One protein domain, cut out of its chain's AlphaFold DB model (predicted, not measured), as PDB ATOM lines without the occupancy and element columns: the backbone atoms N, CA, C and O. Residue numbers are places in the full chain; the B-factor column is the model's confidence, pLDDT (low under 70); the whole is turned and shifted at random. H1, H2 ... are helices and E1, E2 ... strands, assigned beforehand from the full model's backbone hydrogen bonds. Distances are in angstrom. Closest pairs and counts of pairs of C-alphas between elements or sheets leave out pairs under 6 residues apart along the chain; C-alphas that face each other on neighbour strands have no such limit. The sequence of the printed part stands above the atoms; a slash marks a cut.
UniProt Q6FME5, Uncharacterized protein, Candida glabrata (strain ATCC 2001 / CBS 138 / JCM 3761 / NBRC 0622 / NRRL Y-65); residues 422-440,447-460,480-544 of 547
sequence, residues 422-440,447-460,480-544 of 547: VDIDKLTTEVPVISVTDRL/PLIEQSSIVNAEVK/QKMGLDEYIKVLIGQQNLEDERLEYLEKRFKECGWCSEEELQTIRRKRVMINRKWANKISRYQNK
ATOM      1  N   VAL A 422      38.311  -6.473  18.187       69.00
ATOM      2  CA  VAL A 422      37.304  -5.417  18.158       69.00
ATOM      3  C   VAL A 422      36.150  -5.834  17.241       69.00
ATOM      4  O   VAL A 422      36.362  -6.353  16.147       69.00
ATOM      5  N   ASP A 423      34.920  -5.636  17.711       72.12
ATOM      6  CA  ASP A 423      33.676  -6.107  17.087       72.12
ATOM      7  C   ASP A 423      33.094  -5.001  16.186       72.12
ATOM      8  O   ASP A 423      32.394  -4.115  16.684       72.12
ATOM      9  N   ILE A 424      33.443  -4.995  14.887       69.25
ATOM     10  CA  ILE A 424      33.216  -3.846  13.976       69.25
ATOM     11  C   ILE A 424      31.772  -3.328  14.037       69.25
ATOM     12  O   ILE A 424      31.571  -2.119  14.139       69.25
ATOM     13  N   ASP A 425      30.782  -4.222  14.051       64.50
ATOM     14  CA  ASP A 425      29.354  -3.877  13.983       64.50
ATOM     15  C   ASP A 425      28.848  -3.063  15.193       64.50
ATOM     16  O   ASP A 425      27.846  -2.353  15.095       64.50
ATOM     17  N   LYS A 426      29.560  -3.114  16.330       67.56
ATOM     18  CA  LYS A 426      29.304  -2.254  17.501       67.56
ATOM     19  C   LYS A 426      30.048  -0.922  17.429       67.56
ATOM     20  O   LYS A 426      29.597   0.068  17.994       67.56
ATOM     21  N   LEU A 427      31.193  -0.874  16.751       59.44
ATOM     22  CA  LEU A 427      32.015   0.337  16.680       59.44
ATOM     23  C   LEU A 427      31.678   1.224  15.478       59.44
ATOM     24  O   LEU A 427      31.992   2.414  15.522       59.44
ATOM     25  N   THR A 428      30.974   0.700  14.469       58.66
ATOM     26  CA  THR A 428      30.240   1.499  13.471       58.66
ATOM     27  C   THR A 428      29.053   2.237  14.098       58.66
ATOM     28  O   THR A 428      28.762   3.361  13.697       58.66
ATOM     29  N   THR A 429      28.420   1.672  15.135       62.94
ATOM     30  CA  THR A 429      27.384   2.358  15.933       62.94
ATOM     31  C   THR A 429      27.957   3.379  16.927       62.94
ATOM     32  O   THR A 429      27.260   4.324  17.284       62.94
ATOM     33  N   GLU A 430      29.228   3.255  17.333       57.22
ATOM     34  CA  GLU A 430      29.955   4.245  18.158       57.22
ATOM     35  C   GLU A 430      30.710   5.319  17.334       57.22
ATOM     36  O   GLU A 430      31.584   6.025  17.860       57.22
ATOM     37  N   VAL A 431      30.447   5.458  16.030       55.78
ATOM     38  CA  VAL A 431      31.019   6.559  15.232       55.78
ATOM     39  C   VAL A 431      30.296   7.859  15.588       55.78
ATOM     40  O   VAL A 431      29.070   7.908  15.482       55.78
ATOM     41  N   PRO A 432      31.007   8.927  16.003       50.06
ATOM     42  CA  PRO A 432      30.365  10.215  16.216       50.06
ATOM     43  C   PRO A 432      29.845  10.728  14.872       50.06
ATOM     44  O   PRO A 432      30.628  10.988  13.967       50.06
ATOM     45  N   VAL A 433      28.530  10.882  14.743       53.75
ATOM     46  CA  VAL A 433      27.917  11.518  13.573       53.75
ATOM     47  C   VAL A 433      28.160  13.027  13.664       53.75
ATOM     48  O   VAL A 433      27.825  13.643  14.675       53.75
ATOM     49  N   ILE A 434      28.767  13.625  12.633       50.00
ATOM     50  CA  ILE A 434      29.223  15.023  12.656       50.00
ATOM     51  C   ILE A 434      28.431  15.865  11.647       50.00
ATOM     52  O   ILE A 434      28.753  15.928  10.465       50.00
ATOM     53  N   SER A 435      27.397  16.557  12.123       49.12
ATOM     54  CA  SER A 435      26.581  17.472  11.322       49.12
ATOM     55  C   SER A 435      27.317  18.781  11.009       49.12
ATOM     56  O   SER A 435      27.526  19.642  11.869       49.12
ATOM     57  N   VAL A 436      27.659  18.991   9.733       46.56
ATOM     58  CA  VAL A 436      28.366  20.205   9.278       46.56
ATOM     59  C   VAL A 436      27.553  21.477   9.567       46.56
ATOM     60  O   VAL A 436      28.121  22.501   9.955       46.56
ATOM     61  N   THR A 437      26.219  21.423   9.463       46.31
ATOM     62  CA  THR A 437      25.324  22.582   9.653       46.31
ATOM     63  C   THR A 437      24.798  22.775  11.080       46.31
ATOM     64  O   THR A 437      23.820  23.497  11.265       46.31
ATOM     65  N   ASP A 438      25.477  22.241  12.105       48.50
ATOM     66  CA  ASP A 438      25.232  22.621  13.507       48.50
ATOM     67  C   ASP A 438      25.495  24.125  13.713       48.50
ATOM     68  O   ASP A 438      26.618  24.565  13.981       48.50
ATOM     69  N   ARG A 439      24.461  24.945  13.511       47.28
ATOM     70  CA  ARG A 439      24.428  26.375  13.823       47.28
ATOM     71  C   ARG A 439      23.853  26.521  15.230       47.28
ATOM     72  O   ARG A 439      22.656  26.325  15.444       47.28
ATOM     73  N   LEU A 440      24.714  26.881  16.181       48.25
ATOM     74  CA  LEU A 440      24.369  27.130  17.585       48.25
ATOM     75  C   LEU A 440      23.280  28.219  17.696       48.25
ATOM     76  O   LEU A 440      23.577  29.408  17.696       48.25
ATOM     77  N   PRO A 447      19.713  19.903   9.910       42.19
ATOM     78  CA  PRO A 447      21.047  19.379  10.113       42.19
ATOM     79  C   PRO A 447      21.390  18.553   8.870       42.19
ATOM     80  O   PRO A 447      20.700  17.594   8.525       42.19
ATOM     81  N   LEU A 448      22.438  18.958   8.158       40.81
ATOM     82  CA  LEU A 448      22.959  18.253   6.995       40.81
ATOM     83  C   LEU A 448      23.833  17.126   7.546       40.81
ATOM     84  O   LEU A 448      25.050  17.244   7.684       40.81
ATOM     85  N   ILE A 449      23.135  16.081   7.996       43.12
ATOM     86  CA  ILE A 449      23.694  14.875   8.597       43.12
ATOM     87  C   ILE A 449      24.195  13.976   7.465       43.12
ATOM     88  O   ILE A 449      23.603  12.945   7.151       43.12
ATOM     89  N   GLU A 450      25.300  14.371   6.839       47.00
ATOM     90  CA  GLU A 450      26.155  13.373   6.206       47.00
ATOM     91  C   GLU A 450      26.825  12.575   7.322       47.00
ATOM     92  O   GLU A 450      27.626  13.090   8.102       47.00
ATOM     93  N   GLN A 451      26.426  11.313   7.446       43.06
ATOM     94  CA  GLN A 451      27.053  10.389   8.374       43.06
ATOM     95  C   GLN A 451      28.448  10.053   7.846       43.06
ATOM     96  O   GLN A 451      28.577   9.547   6.733       43.06
ATOM     97  N   SER A 452      29.478  10.302   8.656       46.72
ATOM     98  CA  SER A 452      30.862   9.883   8.417       46.72
ATOM     99  C   SER A 452      30.940   8.350   8.386       46.72
ATOM    100  O   SER A 452      31.139   7.698   9.417       46.72
ATOM    101  N   SER A 453      30.674   7.749   7.226       47.12
ATOM    102  CA  SER A 453      30.481   6.308   7.113       47.12
ATOM    103  C   SER A 453      31.821   5.571   7.109       47.12
ATOM    104  O   SER A 453      32.451   5.388   6.072       47.12
ATOM    105  N   ILE A 454      32.197   5.008   8.264       50.81
ATOM    106  CA  ILE A 454      33.274   3.996   8.342       50.81
ATOM    107  C   ILE A 454      32.990   2.803   7.402       50.81
ATOM    108  O   ILE A 454      33.914   2.133   6.960       50.81
ATOM    109  N   VAL A 455      31.730   2.588   7.006       46.72
ATOM    110  CA  VAL A 455      31.328   1.646   5.941       46.72
ATOM    111  C   VAL A 455      32.053   1.911   4.608       46.72
ATOM    112  O   VAL A 455      32.383   0.962   3.904       46.72
ATOM    113  N   ASN A 456      32.347   3.175   4.270       44.81
ATOM    114  CA  ASN A 456      33.071   3.539   3.046       44.81
ATOM    115  C   ASN A 456      34.594   3.402   3.198       44.81
ATOM    116  O   ASN A 456      35.296   3.290   2.192       44.81
ATOM    117  N   ALA A 457      35.113   3.331   4.429       42.31
ATOM    118  CA  ALA A 457      36.462   2.846   4.713       42.31
ATOM    119  C   ALA A 457      36.502   1.306   4.594       42.31
ATOM    120  O   ALA A 457      36.919   0.595   5.511       42.31
ATOM    121  N   GLU A 458      36.032   0.787   3.452       45.28
ATOM    122  CA  GLU A 458      35.897  -0.644   3.210       45.28
ATOM    123  C   GLU A 458      37.277  -1.307   3.287       45.28
ATOM    124  O   GLU A 458      38.221  -0.952   2.576       45.28
ATOM    125  N   VAL A 459      37.379  -2.260   4.210       46.50
ATOM    126  CA  VAL A 459      38.598  -2.876   4.740       46.50
ATOM    127  C   VAL A 459      39.543  -3.388   3.636       46.50
ATOM    128  O   VAL A 459      39.571  -4.569   3.276       46.50
ATOM    129  N   LYS A 460      40.421  -2.494   3.155       41.97
ATOM    130  CA  LYS A 460      41.499  -2.776   2.184       41.97
ATOM    131  C   LYS A 460      42.609  -3.674   2.763       41.97
ATOM    132  O   LYS A 460      43.583  -3.999   2.087       41.97
ATOM    133  N   GLN A 480      32.622  -9.252  11.908       75.31
ATOM    134  CA  GLN A 480      33.988  -9.124  11.421       75.31
ATOM    135  C   GLN A 480      34.871  -8.609  12.562       75.31
ATOM    136  O   GLN A 480      34.831  -7.435  12.922       75.31
ATOM    137  N   LYS A 481      35.662  -9.513  13.143       78.56
ATOM    138  CA  LYS A 481      36.607  -9.192  14.213       78.56
ATOM    139  C   LYS A 481      37.871  -8.568  13.635       78.56
ATOM    140  O   LYS A 481      38.462  -9.114  12.706       78.56
ATOM    141  N   MET A 482      38.274  -7.450  14.218       84.00
ATOM    142  CA  MET A 482      39.366  -6.590  13.765       84.00
ATOM    143  C   MET A 482      40.440  -6.478  14.849       84.00
ATOM    144  O   MET A 482      40.105  -6.521  16.033       84.00
ATOM    145  N   GLY A 483      41.715  -6.316  14.491       89.56
ATOM    146  CA  GLY A 483      42.745  -6.009  15.493       89.56
ATOM    147  C   GLY A 483      42.538  -4.618  16.105       89.56
ATOM    148  O   GLY A 483      42.127  -3.697  15.403       89.56
ATOM    149  N   LEU A 484      42.838  -4.419  17.393       88.81
ATOM    150  CA  LEU A 484      42.813  -3.078  18.002       88.81
ATOM    151  C   LEU A 484      43.794  -2.107  17.311       88.81
ATOM    152  O   LEU A 484      43.465  -0.940  17.108       88.81
ATOM    153  N   ASP A 485      44.957  -2.598  16.875       90.94
ATOM    154  CA  ASP A 485      45.933  -1.840  16.080       90.94
ATOM    155  C   ASP A 485      45.394  -1.484  14.681       90.94
ATOM    156  O   ASP A 485      45.633  -0.396  14.158       90.94
ATOM    157  N   GLU A 486      44.653  -2.409  14.075       90.44
ATOM    158  CA  GLU A 486      44.004  -2.270  12.776       90.44
ATOM    159  C   GLU A 486      42.857  -1.250  12.856       90.44
ATOM    160  O   GLU A 486      42.727  -0.377  11.996       90.44
ATOM    161  N   TYR A 487      42.076  -1.293  13.940       88.25
ATOM    162  CA  TYR A 487      41.012  -0.338  14.227       88.25
ATOM    163  C   TYR A 487      41.558   1.078  14.457       88.25
ATOM    164  O   TYR A 487      41.007   2.036  13.919       88.25
ATOM    165  N   ILE A 488      42.680   1.226  15.171       92.06
ATOM    166  CA  ILE A 488      43.369   2.520  15.323       92.06
ATOM    167  C   ILE A 488      43.796   3.081  13.955       92.06
ATOM    168  O   ILE A 488      43.612   4.273  13.706       92.06
ATOM    169  N   LYS A 489      44.284   2.240  13.030       93.50
ATOM    170  CA  LYS A 489      44.623   2.669  11.656       93.50
ATOM    171  C   LYS A 489      43.387   3.142  10.879       93.50
ATOM    172  O   LYS A 489      43.483   4.139  10.169       93.50
ATOM    173  N   VAL A 490      42.229   2.495  11.040       89.69
ATOM    174  CA  VAL A 490      40.961   2.956  10.433       89.69
ATOM    175  C   VAL A 490      40.442   4.248  11.073       89.69
ATOM    176  O   VAL A 490      39.968   5.116  10.346       89.69
ATOM    177  N   LEU A 491      40.589   4.442  12.390       91.38
ATOM    178  CA  LEU A 491      40.261   5.721  13.036       91.38
ATOM    179  C   LEU A 491      41.122   6.878  12.500       91.38
ATOM    180  O   LEU A 491      40.584   7.943  12.209       91.38
ATOM    181  N   ILE A 492      42.433   6.665  12.342       94.19
ATOM    182  CA  ILE A 492      43.354   7.651  11.749       94.19
ATOM    183  C   ILE A 492      42.987   7.908  10.277       94.19
ATOM    184  O   ILE A 492      42.946   9.055   9.841       94.19
ATOM    185  N   GLY A 493      42.653   6.856   9.523       94.12
ATOM    186  CA  GLY A 493      42.169   6.976   8.147       94.12
ATOM    187  C   GLY A 493      40.909   7.841   8.035       94.12
ATOM    188  O   GLY A 493      40.878   8.756   7.217       94.12
ATOM    189  N   GLN A 494      39.903   7.606   8.888       91.19
ATOM    190  CA  GLN A 494      38.679   8.412   8.899       91.19
ATOM    191  C   GLN A 494      38.949   9.855   9.348       91.19
ATOM    192  O   GLN A 494      38.394  10.769   8.749       91.19
ATOM    193  N   GLN A 495      39.821  10.083  10.342       94.62
ATOM    194  CA  GLN A 495      40.215  11.439  10.743       94.62
ATOM    195  C   GLN A 495      40.768  12.227   9.551       94.62
ATOM    196  O   GLN A 495      40.309  13.336   9.296       94.62
ATOM    197  N   ASN A 496      41.726  11.654   8.817       95.12
ATOM    198  CA  ASN A 496      42.360  12.325   7.684       95.12
ATOM    199  C   ASN A 496      41.352  12.623   6.560       95.12
ATOM    200  O   ASN A 496      41.408  13.689   5.956       95.12
ATOM    201  N   LEU A 497      40.407  11.708   6.312       91.94
ATOM    202  CA  LEU A 497      39.381  11.851   5.274       91.94
ATOM    203  C   LEU A 497      38.356  12.948   5.631       91.94
ATOM    204  O   LEU A 497      38.001  13.764   4.781       91.94
ATOM    205  N   GLU A 498      37.919  13.028   6.894       90.38
ATOM    206  CA  GLU A 498      37.077  14.141   7.367       90.38
ATOM    207  C   GLU A 498      37.831  15.483   7.350       90.38
ATOM    208  O   GLU A 498      37.237  16.519   7.050       90.38
ATOM    209  N   ASP A 499      39.134  15.480   7.640       94.56
ATOM    210  CA  ASP A 499      39.956  16.692   7.634       94.56
ATOM    211  C   ASP A 499      40.172  17.247   6.217       94.56
ATOM    212  O   ASP A 499      39.927  18.431   5.977       94.56
ATOM    213  N   GLU A 500      40.530  16.388   5.255       95.12
ATOM    214  CA  GLU A 500      40.637  16.723   3.826       95.12
ATOM    215  C   GLU A 500      39.300  17.244   3.275       95.12
ATOM    216  O   GLU A 500      39.248  18.269   2.590       95.12
ATOM    217  N   ARG A 501      38.189  16.589   3.640       91.31
ATOM    218  CA  ARG A 501      36.826  17.012   3.290       91.31
ATOM    219  C   ARG A 501      36.511  18.418   3.813       91.31
ATOM    220  O   ARG A 501      35.906  19.219   3.096       91.31
ATOM    221  N   LEU A 502      36.897  18.732   5.051       90.75
ATOM    222  CA  LEU A 502      36.667  20.046   5.659       90.75
ATOM    223  C   LEU A 502      37.608  21.122   5.101       90.75
ATOM    224  O   LEU A 502      37.165  22.256   4.921       90.75
ATOM    225  N   GLU A 503      38.852  20.778   4.756       95.44
ATOM    226  CA  GLU A 503      39.763  21.676   4.036       95.44
ATOM    227  C   GLU A 503      39.233  22.021   2.644       95.44
ATOM    228  O   GLU A 503      39.183  23.194   2.272       95.44
ATOM    229  N   TYR A 504      38.779  21.018   1.887       94.44
ATOM    230  CA  TYR A 504      38.180  21.225   0.572       94.44
ATOM    231  C   TYR A 504      36.957  22.147   0.654       94.44
ATOM    232  O   TYR A 504      36.828  23.069  -0.152       94.44
ATOM    233  N   LEU A 505      36.090  21.957   1.656       92.12
ATOM    234  CA  LEU A 505      34.960  22.853   1.900       92.12
ATOM    235  C   LEU A 505      35.419  24.278   2.244       92.12
ATOM    236  O   LEU A 505      34.931  25.219   1.622       92.12
ATOM    237  N   GLU A 506      36.371  24.462   3.167       94.44
ATOM    238  CA  GLU A 506      36.909  25.792   3.494       94.44
ATOM    239  C   GLU A 506      37.472  26.492   2.248       94.44
ATOM    240  O   GLU A 506      37.125  27.640   1.962       94.44
ATOM    241  N   LYS A 507      38.285  25.775   1.463       96.69
ATOM    242  CA  LYS A 507      38.866  26.268   0.215       96.69
ATOM    243  C   LYS A 507      37.784  26.668  -0.786       96.69
ATOM    244  O   LYS A 507      37.848  27.772  -1.318       96.69
ATOM    245  N   ARG A 508      36.756  25.839  -1.000       95.69
ATOM    246  CA  ARG A 508      35.649  26.157  -1.917       95.69
ATOM    247  C   ARG A 508      34.804  27.343  -1.458       95.69
ATOM    248  O   ARG A 508      34.445  28.168  -2.293       95.69
ATOM    249  N   PHE A 509      34.523  27.467  -0.161       95.44
ATOM    250  CA  PHE A 509      33.801  28.626   0.374       95.44
ATOM    251  C   PHE A 509      34.628  29.921   0.308       95.44
ATOM    252  O   PHE A 509      34.059  30.998   0.129       95.44
ATOM    253  N   LYS A 510      35.963  29.823   0.388       96.12
ATOM    254  CA  LYS A 510      36.891  30.943   0.179       96.12
ATOM    255  C   LYS A 510      37.000  31.335  -1.301       96.12
ATOM    256  O   LYS A 510      37.007  32.519  -1.612       96.12
ATOM    257  N   GLU A 511      37.053  30.355  -2.205       97.12
ATOM    258  CA  GLU A 511      37.105  30.561  -3.661       97.12
ATOM    259  C   GLU A 511      35.816  31.175  -4.227       97.12
ATOM    260  O   GLU A 511      35.885  32.016  -5.119       97.12
ATOM    261  N   CYS A 512      34.636  30.773  -3.737       94.12
ATOM    262  CA  CYS A 512      33.369  31.244  -4.303       94.12
ATOM    263  C   CYS A 512      32.971  32.660  -3.853       94.12
ATOM    264  O   CYS A 512      32.161  33.297  -4.523       94.12
ATOM    265  N   GLY A 513      33.493  33.147  -2.721       93.25
ATOM    266  CA  GLY A 513      33.156  34.461  -2.159       93.25
ATOM    267  C   GLY A 513      31.718  34.599  -1.635       93.25
ATOM    268  O   GLY A 513      31.285  35.711  -1.344       93.25
ATOM    269  N   TRP A 514      30.958  33.500  -1.524       92.06
ATOM    270  CA  TRP A 514      29.582  33.511  -0.996       92.06
ATOM    271  C   TRP A 514      29.525  33.428   0.535       92.06
ATOM    272  O   TRP A 514      28.501  33.779   1.119       92.06
ATOM    273  N   CYS A 515      30.597  32.972   1.187       94.12
ATOM    274  CA  CYS A 515      30.716  32.996   2.643       94.12
ATOM    275  C   CYS A 515      31.429  34.257   3.123       94.12
ATOM    276  O   CYS A 515      32.412  34.707   2.536       94.12
ATOM    277  N   SER A 516      30.960  34.779   4.253       96.06
ATOM    278  CA  SER A 516      31.689  35.785   5.024       96.06
ATOM    279  C   SER A 516      32.962  35.198   5.659       96.06
ATOM    280  O   SER A 516      33.039  33.997   5.925       96.06
ATOM    281  N   GLU A 517      33.954  36.038   5.983       95.44
ATOM    282  CA  GLU A 517      35.151  35.579   6.715       95.44
ATOM    283  C   GLU A 517      34.796  35.037   8.115       95.44
ATOM    284  O   GLU A 517      35.471  34.145   8.619       95.44
ATOM    285  N   GLU A 518      33.696  35.489   8.731       94.56
ATOM    286  CA  GLU A 518      33.184  34.905   9.980       94.56
ATOM    287  C   GLU A 518      32.670  33.465   9.783       94.56
ATOM    288  O   GLU A 518      32.900  32.593  10.627       94.56
ATOM    289  N   GLU A 519      32.032  33.171   8.649       91.94
ATOM    290  CA  GLU A 519      31.619  31.809   8.295       91.94
ATOM    291  C   GLU A 519      32.820  30.924   7.930       91.94
ATOM    292  O   GLU A 519      32.873  29.775   8.374       91.94
ATOM    293  N   LEU A 520      33.838  31.462   7.246       95.00
ATOM    294  CA  LEU A 520      35.109  30.761   7.010       95.00
ATOM    295  C   LEU A 520      35.844  30.453   8.323       95.00
ATOM    296  O   LEU A 520      36.265  29.317   8.546       95.00
ATOM    297  N   GLN A 521      35.923  31.411   9.249       95.25
ATOM    298  CA  GLN A 521      36.439  31.160  10.597       95.25
ATOM    299  C   GLN A 521      35.593  30.134  11.359       95.25
ATOM    300  O   GLN A 521      36.139  29.333  12.115       95.25
ATOM    301  N   THR A 522      34.274  30.113  11.165       92.44
ATOM    302  CA  THR A 522      33.394  29.104  11.771       92.44
ATOM    303  C   THR A 522      33.685  27.702  11.224       92.44
ATOM    304  O   THR A 522      33.702  26.745  11.999       92.44
ATOM    305  N   ILE A 523      33.991  27.570   9.928       90.62
ATOM    306  CA  ILE A 523      34.435  26.309   9.312       90.62
ATOM    307  C   ILE A 523      35.804  25.884   9.873       90.62
ATOM    308  O   ILE A 523      35.922  24.756  10.353       90.62
ATOM    309  N   ARG A 524      36.794  26.790   9.949       95.50
ATOM    310  CA  ARG A 524      38.105  26.525  10.591       95.50
ATOM    311  C   ARG A 524      37.961  26.027  12.029       95.50
ATOM    312  O   ARG A 524      38.524  24.998  12.396       95.50
ATOM    313  N   ARG A 525      37.162  26.722  12.850       94.19
ATOM    314  CA  ARG A 525      36.895  26.337  14.249       94.19
ATOM    315  C   ARG A 525      36.245  24.949  14.333       94.19
ATOM    316  O   ARG A 525      36.619  24.162  15.201       94.19
ATOM    317  N   LYS A 526      35.327  24.616  13.414       91.31
ATOM    318  CA  LYS A 526      34.732  23.271  13.317       91.31
ATOM    319  C   LYS A 526      35.766  22.203  12.955       91.31
ATOM    320  O   LYS A 526      35.825  21.210  13.671       91.31
ATOM    321  N   ARG A 527      36.613  22.426  11.941       94.56
ATOM    322  CA  ARG A 527      37.725  21.527  11.563       94.56
ATOM    323  C   ARG A 527      38.609  21.189  12.770       94.56
ATOM    324  O   ARG A 527      38.745  20.022  13.130       94.56
ATOM    325  N   VAL A 528      39.081  22.206  13.496       95.38
ATOM    326  CA  VAL A 528      39.897  22.025  14.715       95.38
ATOM    327  C   VAL A 528      39.149  21.251  15.814       95.38
ATOM    328  O   VAL A 528      39.714  20.339  16.422       95.38
ATOM    329  N   MET A 529      37.870  21.554  16.068       94.12
ATOM    330  CA  MET A 529      37.063  20.813  17.053       94.12
ATOM    331  C   MET A 529      36.842  19.343  16.670       94.12
ATOM    332  O   MET A 529      36.825  18.479  17.548       94.12
ATOM    333  N   ILE A 530      36.667  19.056  15.380       89.94
ATOM    334  CA  ILE A 530      36.445  17.710  14.843       89.94
ATOM    335  C   ILE A 530      37.729  16.882  14.953       89.94
ATOM    336  O   ILE A 530      37.697  15.791  15.520       89.94
ATOM    337  N   ASN A 531      38.874  17.442  14.561       94.12
ATOM    338  CA  ASN A 531      40.177  16.791  14.720       94.12
ATOM    339  C   ASN A 531      40.502  16.511  16.188       94.12
ATOM    340  O   ASN A 531      40.976  15.427  16.517       94.12
ATOM    341  N   ARG A 532      40.168  17.433  17.101       95.62
ATOM    342  CA  ARG A 532      40.330  17.203  18.544       95.62
ATOM    343  C   ARG A 532      39.440  16.064  19.060       95.62
ATOM    344  O   ARG A 532      39.881  15.299  19.915       95.62
ATOM    345  N   LYS A 533      38.213  15.905  18.541       93.69
ATOM    346  CA  LYS A 533      37.353  14.745  18.851       93.69
ATOM    347  C   LYS A 533      37.958  13.435  18.327       93.69
ATOM    348  O   LYS A 533      37.968  12.454  19.072       93.69
ATOM    349  N   TRP A 534      38.491  13.421  17.103       94.75
ATOM    350  CA  TRP A 534      39.169  12.249  16.532       94.75
ATOM    351  C   TRP A 534      40.428  11.865  17.311       94.75
ATOM    352  O   TRP A 534      40.521  10.722  17.754       94.75
ATOM    353  N   ALA A 535      41.330  12.814  17.575       94.62
ATOM    354  CA  ALA A 535      42.541  12.596  18.365       94.62
ATOM    355  C   ALA A 535      42.215  12.024  19.757       94.62
ATOM    356  O   ALA A 535      42.739  10.977  20.130       94.62
ATOM    357  N   ASN A 536      41.258  12.624  20.479       94.38
ATOM    358  CA  ASN A 536      40.786  12.103  21.767       94.38
ATOM    359  C   ASN A 536      40.252  10.658  21.661       94.38
ATOM    360  O   ASN A 536      40.492   9.846  22.557       94.38
ATOM    361  N   LYS A 537      39.522  10.319  20.583       90.56
ATOM    362  CA  LYS A 537      39.031   8.951  20.350       90.56
ATOM    363  C   LYS A 537      40.195   7.997  20.071       90.56
ATOM    364  O   LYS A 537      40.238   6.937  20.682       90.56
ATOM    365  N   ILE A 538      41.147   8.375  19.219       93.75
ATOM    366  CA  ILE A 538      42.327   7.573  18.862       93.75
ATOM    367  C   ILE A 538      43.198   7.293  20.092       93.75
ATOM    368  O   ILE A 538      43.449   6.124  20.389       93.75
ATOM    369  N   SER A 539      43.553   8.313  20.881       95.12
ATOM    370  CA  SER A 539      44.336   8.131  22.111       95.12
ATOM    371  C   SER A 539      43.623   7.244  23.137       95.12
ATOM    372  O   SER A 539      44.261   6.429  23.796       95.12
ATOM    373  N   ARG A 540      42.282   7.280  23.218       93.94
ATOM    374  CA  ARG A 540      41.506   6.359  24.077       93.94
ATOM    375  C   ARG A 540      41.667   4.879  23.692       93.94
ATOM    376  O   ARG A 540      41.461   4.025  24.554       93.94
ATOM    377  N   TYR A 541      41.999   4.559  22.438       92.19
ATOM    378  CA  TYR A 541      42.299   3.185  22.007       92.19
ATOM    379  C   TYR A 541      43.806   2.884  21.997       92.19
ATOM    380  O   TYR A 541      44.171   1.760  22.323       92.19
ATOM    381  N   GLN A 542      44.681   3.862  21.730       93.00
ATOM    382  CA  GLN A 542      46.140   3.710  21.892       93.00
ATOM    383  C   GLN A 542      46.503   3.371  23.346       93.00
ATOM    384  O   GLN A 542      47.134   2.350  23.597       93.00
ATOM    385  N   ASN A 543      45.958   4.112  24.315       92.50
ATOM    386  CA  ASN A 543      46.144   3.846  25.746       92.50
ATOM    387  C   ASN A 543      45.546   2.495  26.207       92.50
ATOM    388  O   ASN A 543      45.745   2.108  27.351       92.50
ATOM    389  N   LYS A 544      44.772   1.793  25.361       90.00
ATOM    390  CA  LYS A 544      44.266   0.422  25.596       90.00
ATOM    391  C   LYS A 544      45.079  -0.661  24.879       90.00
ATOM    392  O   LYS A 544      44.739  -1.831  24.987       90.00
TER     393      LYS A 544
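Overview. This is residues 422 to 440, 447 to 460 and 480 to 544 of the 547 residues of an uncharacterized protein of Candida glabrata (strain ATCC 2001 / CBS 138 / JCM 3761 / NBRC 0622 / NRRL Y-65) (UniProt Q6FME5). What would one see first in this model? It is a long helical hairpin, H2 and H3 side by side and running opposite ways, with two long winding stretches that have no named element, residues 428 to 440 and 447 to 460, strung along one side of it. The short helix H1 and the short strand E1 lie toward the end of the hairpin where H2 begins and H3 ends. What is it made of, and how large is it? The printed part has 98 residues with three named helices and one named strand, in the order H1, E1, H2, H3, and its class is mostly helix. The whole is only just compact, close to loose, with a radius of gyration of the C-alphas of 15.1 A, and it is elongated, spanning 46 by 25 by 24 A.

Along the chain. Where does the first element begin? H1 is residues 424 to 427, with C-alpha 424 at (33.216, -3.846, 13.976), and it measures 5.1 A from first to last C-alpha. What follows the two cuts? E1 is residues 481 to 483, 7.0 A long, and H2 is residues 484 to 512, 42.0 A long, beginning with C-alpha 484 at (42.813, -3.078, 18.002). Where does the last element end? H3, residues 517 to 542, is 37.0 A long and ends with C-alpha 542 at (46.140, 3.710, 21.892).

Arrangement. How do the two long helices stand to each other? H2 and H3 form a helical hairpin over a tight link of 4 residues: they touch, at a shallow tilt of 4 degrees, opposite ways. Their closest C-alphas, those of Gln 495 and Trp 534, are 5.9 A apart. What lies beside E1? E1 pairs with no named strand, but residues 422 to 423 pair with its residues 481 to 482, antiparallel. The closest C-alphas of H1 and E1 are those of Ile 424 and Lys 481, 6.3 A apart, while H1 is apart from H2 and from H3. What do the helix backbones show? Every O i to N i+4 pair is within hydrogen-bond range in H2 and H3, and H1 is too short for such a pair.

Size, cuts and confidence. How far does it reach? The two C-alphas farthest apart, those of Lys 481 and Gly 513, are 46.7 A apart. Where is the printed part cut? Residues 441 to 446 are not printed, with 11.3 A from C-alpha 440 to C-alpha 447, and neither are residues 461 to 479, with 13.5 A from C-alpha 460 to C-alpha 480. Where is confidence low? The mean pLDDT of the printed part is 78.8, and 32 residues are under 70: residue 422, residues 424 to 440 and residues 447 to 460.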